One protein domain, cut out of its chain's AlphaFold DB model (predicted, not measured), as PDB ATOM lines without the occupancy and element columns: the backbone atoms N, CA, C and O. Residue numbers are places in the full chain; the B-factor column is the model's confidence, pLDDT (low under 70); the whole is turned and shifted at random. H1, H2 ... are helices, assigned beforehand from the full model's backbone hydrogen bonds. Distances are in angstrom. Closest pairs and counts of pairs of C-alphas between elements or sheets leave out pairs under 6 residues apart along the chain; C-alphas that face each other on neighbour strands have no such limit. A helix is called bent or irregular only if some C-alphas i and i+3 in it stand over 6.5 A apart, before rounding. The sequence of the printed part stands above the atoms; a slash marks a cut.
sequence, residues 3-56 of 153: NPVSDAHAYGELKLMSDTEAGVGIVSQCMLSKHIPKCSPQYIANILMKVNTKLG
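What this domain is: This is residues 3 to 56 of the 153 residues of the protein "Piwi domain-containing protein" of Hyaloperonospora arabidopsidis (strain Emoy2) (UniProt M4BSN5). Two helices, H1 and H2, lie in a flat, loose layer, with the long link between them running back through the space that separates them. The chain goes along H1, returns through residues 24 to 36, and turns again into H2, which runs broadly the same way as H1. The printed part has 54 residues with two named helices, H1 then H2, and no named strand; its class is all helix. It is loose, with a radius of gyration of the C-alphas of 12.5 A, and spans 35 by 27 by 12 A.

How they stand to each other: H1, residues 8 to 21, and H2, residues 41 to 54, are apart, with no C-alpha of the one within 8 A of the other. A long link of 19 residues, 22 to 40, joins them. Residues 37 to 42, of which 41 and 42 belong to H2, stand free. In H1 and H2 every O i to N i+4 pair is within hydrogen-bond range.

Where its parts are: H1 measures 18.3 A from C-alpha 8 at (284.375, 201.581, 198.062) to C-alpha 21; it is neither bent nor irregular, but only just: C-alphas 18 and 21 are 6.5 A apart. H2 measures 20.0 A and ends at C-alpha 54 at (288.034, 219.452, 188.338).

The domain as a whole: The C-alphas farthest apart, of Gly 23 and Lys 38, are 35.3 A apart. The printed part has no cut. Mean pLDDT of the printed part is 87.5; residues 4 and 21 to 24 are under 70.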
ATOM      1  N   ASN A   3     277.730 210.444 199.955       74.62
ATOM      2  CA  ASN A   3     277.694 209.028 200.297       74.62
ATOM      3  C   ASN A   3     277.409 208.899 201.808       74.62
ATOM      4  O   ASN A   3     278.134 209.508 202.608       74.62
ATOM      5  N   PRO A   4     276.354 208.176 202.227       60.47
ATOM      6  CA  PRO A   4     276.026 208.001 203.640       60.47
ATOM      7  C   PRO A   4     277.153 207.349 204.447       60.47
ATOM      8  O   PRO A   4     277.314 207.686 205.618       60.47
ATOM      9  N   VAL A   5     277.957 206.476 203.835       75.00
ATOM     10  CA  VAL A   5     279.026 205.721 204.505       75.00
ATOM     11  C   VAL A   5     280.267 205.595 203.621       75.00
ATOM     12  O   VAL A   5     280.247 205.909 202.434       75.00
ATOM     13  N   SER A   6     281.387 205.184 204.217       84.94
ATOM     14  CA  SER A   6     282.606 204.887 203.462       84.94
ATOM     15  C   SER A   6     282.474 203.514 202.806       84.94
ATOM     16  O   SER A   6     282.850 202.515 203.408       84.94
ATOM     17  N   ASP A   7     281.944 203.487 201.588       88.25
ATOM     18  CA  ASP A   7     281.779 202.277 200.782       88.25
ATOM     19  C   ASP A   7     282.531 202.428 199.453       88.25
ATOM     20  O   ASP A   7     282.229 203.314 198.648       88.25
ATOM     21  N   ALA A   8     283.536 201.574 199.252       86.94
ATOM     22  CA  ALA A   8     284.375 201.581 198.062       86.94
ATOM     23  C   ALA A   8     283.642 201.065 196.815       86.94
ATOM     24  O   ALA A   8     283.914 201.564 195.724       86.94
ATOM     25  N   HIS A   9     282.715 200.113 196.967       88.94
ATOM     26  CA  HIS A   9     281.957 199.552 195.850       88.94
ATOM     27  C   HIS A   9     280.981 200.589 195.304       88.94
ATOM     28  O   HIS A   9     281.086 200.982 194.144       88.94
ATOM     29  N   ALA A  10     280.120 201.127 196.174       88.75
ATOM     30  CA  ALA A  10     279.161 202.160 195.791       88.75
ATOM     31  C   ALA A  10     279.860 203.414 195.236       88.75
ATOM     32  O   ALA A  10     279.400 204.025 194.273       88.75
ATOM     33  N   TYR A  11     281.009 203.804 195.808       89.31
ATOM     34  CA  TYR A  11     281.820 204.889 195.250       89.31
ATOM     35  C   TYR A  11     282.348 204.559 193.847       89.31
ATOM     36  O   TYR A  11     282.336 205.432 192.978       89.31
ATOM     37  N   GLY A  12     282.807 203.322 193.630       89.00
ATOM     38  CA  GLY A  12     283.296 202.836 192.344       89.00
ATOM     39  C   GLY A  12     282.223 202.873 191.259       89.00
ATOM     40  O   GLY A  12     282.468 203.443 190.199       89.00
ATOM     41  N   GLU A  13     281.023 202.364 191.544       88.94
ATOM     42  CA  GLU A  13     279.885 202.396 190.613       88.94
ATOM     43  C   GLU A  13     279.492 203.829 190.251       88.94
ATOM     44  O   GLU A  13     279.393 204.172 189.074       88.94
ATOM     45  N   LEU A  14     279.371 204.713 191.248       88.06
ATOM     46  CA  LEU A  14     279.081 206.129 191.008       88.06
ATOM     47  C   LEU A  14     280.133 206.792 190.118       88.06
ATOM     48  O   LEU A  14     279.796 207.640 189.290       88.06
ATOM     49  N   LYS A  15     281.408 206.433 190.301       88.62
ATOM     50  CA  LYS A  15     282.503 206.971 189.498       88.62
ATOM     51  C   LYS A  15     282.539 206.418 188.087       88.62
ATOM     52  O   LYS A  15     282.747 207.197 187.165       88.62
ATOM     53  N   LEU A  16     282.280 205.129 187.911       88.12
ATOM     54  CA  LEU A  16     282.143 204.525 186.593       88.12
ATOM     55  C   LEU A  16     281.009 205.197 185.806       88.12
ATOM     56  O   LEU A  16     281.225 205.661 184.684       88.12
ATOM     57  N   MET A  17     279.845 205.355 186.440       86.75
ATOM     58  CA  MET A  17     278.689 206.012 185.834       86.75
ATOM     59  C   MET A  17     278.976 207.475 185.474       86.75
ATOM     60  O   MET A  17     278.690 207.900 184.353       86.75
ATOM     61  N   SER A  18     279.563 208.258 186.392       86.94
ATOM     62  CA  SER A  18     279.825 209.681 186.134       86.94
ATOM     63  C   SER A  18     280.934 209.906 185.114       86.94
ATOM     64  O   SER A  18     280.798 210.770 184.252       86.94
ATOM     65  N   ASP A  19     282.029 209.152 185.220       85.38
ATOM     66  CA  ASP A  19     283.253 209.429 184.473       85.38
ATOM     67  C   ASP A  19     283.252 208.724 183.097       85.38
ATOM     68  O   ASP A  19     283.895 209.223 182.177       85.38
ATOM     69  N   THR A  20     282.521 207.607 182.927       80.12
ATOM     70  CA  THR A  20     282.546 206.782 181.695       80.12
ATOM     71  C   THR A  20     281.180 206.617 181.021       80.12
ATOM     72  O   THR A  20     281.062 206.864 179.822       80.12
ATOM     73  N   GLU A  21     280.137 206.200 181.746       64.69
ATOM     74  CA  GLU A  21     278.893 205.713 181.112       64.69
ATOM     75  C   GLU A  21     277.918 206.822 180.688       64.69
ATOM     76  O   GLU A  21     277.111 206.625 179.784       64.69
ATOM     77  N   ALA A  22     278.021 208.023 181.263       55.12
ATOM     78  CA  ALA A  22     277.148 209.150 180.918       55.12
ATOM     79  C   ALA A  22     277.428 209.785 179.533       55.12
ATOM     80  O   ALA A  22     276.851 210.826 179.217       55.12
ATOM     81  N   GLY A  23     278.347 209.236 178.727       53.41
ATOM     82  CA  GLY A  23     278.658 209.680 177.356       53.41
ATOM     83  C   GLY A  23     279.298 211.072 177.215       53.41
ATOM     84  O   GLY A  23     279.830 211.395 176.157       53.41
ATOM     85  N   VAL A  24     279.280 211.891 178.273       59.78
ATOM     86  CA  VAL A  24     279.768 213.284 178.292       59.78
ATOM     87  C   VAL A  24     280.803 213.525 179.406       59.78
ATOM     88  O   VAL A  24     281.481 214.546 179.397       59.78
ATOM     89  N   GLY A  25     280.982 212.578 180.338       76.00
ATOM     90  CA  GLY A  25     281.875 212.731 181.494       76.00
ATOM     91  C   GLY A  25     281.373 213.815 182.452       76.00
ATOM     92  O   GLY A  25     281.716 214.992 182.341       76.00
ATOM     93  N   ILE A  26     280.537 213.434 183.415       88.31
ATOM     94  CA  ILE A  26     279.969 214.369 184.390       88.31
ATOM     95  C   ILE A  26     280.996 214.619 185.493       88.31
ATOM     96  O   ILE A  26     281.282 213.748 186.318       88.31
ATOM     97  N   VAL A  27     281.497 215.853 185.569       89.75
ATOM     98  CA  VAL A  27     282.367 216.281 186.668       89.75
ATOM     99  C   VAL A  27     281.636 216.118 188.005       89.75
ATOM    100  O   VAL A  27     280.683 216.831 188.312       89.75
ATOM    101  N   SER A  28     282.108 215.183 188.833       91.69
ATOM    102  CA  SER A  28     281.461 214.826 190.097       91.69
ATOM    103  C   SER A  28     282.373 215.010 191.315       91.69
ATOM    104  O   SER A  28     283.583 214.765 191.273       91.69
ATOM    105  N   GLN A  29     281.797 215.414 192.455       92.88
ATOM    106  CA  GLN A  29     282.473 215.494 193.758       92.88
ATOM    107  C   GLN A  29     281.677 214.724 194.818       92.88
ATOM    108  O   GLN A  29     280.518 215.050 195.088       92.88
ATOM    109  N   CYS A  30     282.306 213.714 195.424       91.62
ATOM    110  CA  CYS A  30     281.712 212.902 196.487       91.62
ATOM    111  C   CYS A  30     282.143 213.394 197.876       91.62
ATOM    112  O   CYS A  30     283.283 213.826 198.059       91.62
ATOM    113  N   MET A  31     281.241 213.330 198.848       92.44
ATOM    114  CA  MET A  31     281.473 213.714 200.245       92.44
ATOM    115  C   MET A  31     280.831 212.682 201.168       92.44
ATOM    116  O   MET A  31     279.750 212.194 200.854       92.44
ATOM    117  N   LEU A  32     281.459 212.366 202.303       90.94
ATOM    118  CA  LEU A  32     280.826 211.504 203.306       90.94
ATOM    119  C   LEU A  32     279.862 212.321 204.164       90.94
ATOM    120  O   LEU A  32     280.239 213.379 204.676       90.94
ATOM    121  N   SER A  33     278.656 211.793 204.369       89.56
ATOM    122  CA  SER A  33     277.588 212.428 205.155       89.56
ATOM    123  C   SER A  33     278.075 212.904 206.529       89.56
ATOM    124  O   SER A  33     277.832 214.045 206.902       89.56
ATOM    125  N   LYS A  34     278.871 212.088 207.235       90.31
ATOM    126  CA  LYS A  34     279.394 212.372 208.585       90.31
ATOM    127  C   LYS A  34     280.217 213.662 208.703       90.31
ATOM    128  O   LYS A  34     280.400 214.169 209.808       90.31
ATOM    129  N   HIS A  35     280.761 214.172 207.597       90.06
ATOM    130  CA  HIS A  35     281.555 215.406 207.591       90.06
ATOM    131  C   HIS A  35     280.716 216.658 207.323       90.06
ATOM    132  O   HIS A  35     281.177 217.757 207.615       90.06
ATOM    133  N   ILE A  36     279.494 216.501 206.809       88.81
ATOM    134  CA  ILE A  36     278.647 217.616 206.376       88.81
ATOM    135  C   ILE A  36     278.099 218.416 207.567       88.81
ATOM    136  O   ILE A  36     278.306 219.627 207.569       88.81
ATOM    137  N   PRO A  37     277.513 217.804 208.622       93.25
ATOM    138  CA  PRO A  37     276.939 218.564 209.737       93.25
ATOM    139  C   PRO A  37     277.952 219.426 210.492       93.25
ATOM    140  O   PRO A  37     277.582 220.409 211.121       93.25
ATOM    141  N   LYS A  38     279.239 219.056 210.448       92.50
ATOM    142  CA  LYS A  38     280.302 219.777 211.158       92.50
ATOM    143  C   LYS A  38     280.617 221.136 210.537       92.50
ATOM    144  O   LYS A  38     281.262 221.934 211.207       92.50
ATOM    145  N   CYS A  39     280.256 221.360 209.267       90.94
ATOM    146  CA  CYS A  39     280.507 222.602 208.526       90.94
ATOM    147  C   CYS A  39     281.920 223.181 208.732       90.94
ATOM    148  O   CYS A  39     282.104 224.392 208.811       90.94
ATOM    149  N   SER A  40     282.932 222.313 208.851       96.75
ATOM    150  CA  SER A  40     284.291 222.747 209.171       96.75
ATOM    151  C   SER A  40     284.852 223.598 208.024       96.75
ATOM    152  O   SER A  40     284.913 223.096 206.896       96.75
ATOM    153  N   PRO A  41     285.329 224.830 208.289       97.25
ATOM    154  CA  PRO A  41     285.907 225.684 207.252       97.25
ATOM    155  C   PRO A  41     287.060 225.008 206.502       97.25
ATOM    156  O   PRO A  41     287.122 225.068 205.277       97.25
ATOM    157  N   GLN A  42     287.918 224.272 207.216       96.69
ATOM    158  CA  GLN A  42     289.024 223.528 206.609       96.69
ATOM    159  C   GLN A  42     288.535 222.403 205.686       96.69
ATOM    160  O   GLN A  42     289.091 222.194 204.608       96.69
ATOM    161  N   TYR A  43     287.493 221.668 206.092       95.81
ATOM    162  CA  TYR A  43     286.911 220.617 205.255       95.81
ATOM    163  C   TYR A  43     286.319 221.208 203.973       95.81
ATOM    164  O   TYR A  43     286.589 220.706 202.883       95.81
ATOM    165  N   ILE A  44     285.567 222.303 204.102       95.94
ATOM    166  CA  ILE A  44     284.966 223.009 202.967       95.94
ATOM    167  C   ILE A  44     286.060 223.511 202.020       95.94
ATOM    168  O   ILE A  44     285.987 223.236 200.825       95.94
ATOM    169  N   ALA A  45     287.113 224.151 202.539       97.00
ATOM    170  CA  ALA A  45     288.248 224.610 201.738       97.00
ATOM    171  C   ALA A  45     288.904 223.458 200.956       97.00
ATOM    172  O   ALA A  45     289.118 223.569 199.749       97.00
ATOM    173  N   ASN A  46     289.134 222.310 201.600       96.19
ATOM    174  CA  ASN A  46     289.698 221.129 200.940       96.19
ATOM    175  C   ASN A  46     288.792 220.578 199.826       96.19
ATOM    176  O   ASN A  46     289.286 220.147 198.784       96.19
ATOM    177  N   ILE A  47     287.469 220.595 200.017       96.19
ATOM    178  CA  ILE A  47     286.514 220.201 198.974       96.19
ATOM    179  C   ILE A  47     286.527 221.203 197.818       96.19
ATOM    180  O   ILE A  47     286.585 220.782 196.662       96.19
ATOM    181  N   LEU A  48     286.523 222.505 198.109       96.56
ATOM    182  CA  LEU A  48     286.549 223.551 197.089       96.56
ATOM    183  C   LEU A  48     287.826 223.502 196.250       96.56
ATOM    184  O   LEU A  48     287.738 223.637 195.034       96.56
ATOM    185  N   MET A  49     288.982 223.187 196.846       97.19
ATOM    186  CA  MET A  49     290.214 222.952 196.085       97.19
ATOM    187  C   MET A  49     290.048 221.824 195.055       97.19
ATOM    188  O   MET A  49     290.473 221.961 193.908       97.19
ATOM    189  N   LYS A  50     289.384 220.721 195.426       95.69
ATOM    190  CA  LYS A  50     289.124 219.599 194.505       95.69
ATOM    191  C   LYS A  50     288.131 219.978 193.409       95.69
ATOM    192  O   LYS A  50     288.318 219.579 192.262       95.69
ATOM    193  N   VAL A  51     287.078 220.719 193.754       95.94
ATOM    194  CA  VAL A  51     286.077 221.197 192.788       95.94
ATOM    195  C   VAL A  51     286.719 222.154 191.786       95.94
ATOM    196  O   VAL A  51     286.555 221.957 190.586       95.94
ATOM    197  N   ASN A  52     287.506 223.121 192.264       96.12
ATOM    198  CA  ASN A  52     288.190 224.094 191.422       96.12
ATOM    199  C   ASN A  52     289.073 223.398 190.377       96.12
ATOM    200  O   ASN A  52     288.915 223.641 189.186       96.12
ATOM    201  N   THR A  53     289.920 222.446 190.789       94.31
ATOM    202  CA  THR A  53     290.782 221.701 189.852       94.31
ATOM    203  C   THR A  53     289.989 220.874 188.840       94.31
ATOM    204  O   THR A  53     290.351 220.840 187.668       94.31
ATOM    205  N   LYS A  54     288.885 220.237 189.251       92.56
ATOM    206  CA  LYS A  54     288.034 219.452 188.338       92.56
ATOM    207  C   LYS A  54     287.336 220.299 187.275       92.56
ATOM    208  O   LYS A  54     287.065 219.798 186.193       92.56
ATOM    209  N   LEU A  55     287.062 221.564 187.584       93.00
ATOM    210  CA  LEU A  55     286.514 222.541 186.643       93.00
ATOM    211  C   LEU A  55     287.613 223.281 185.856       93.00
ATOM    212  O   LEU A  55     287.325 224.234 185.138       93.00
ATOM    213  N   GLY A  56     288.876 222.858 185.982       90.88
ATOM    214  CA  GLY A  56     290.011 223.444 185.270       90.88
ATOM    215  C   GLY A  56     290.604 224.691 185.929       90.88
ATOM    216  O   GLY A  56     291.459 225.346 185.332       90.88
TER     217      GLY A  56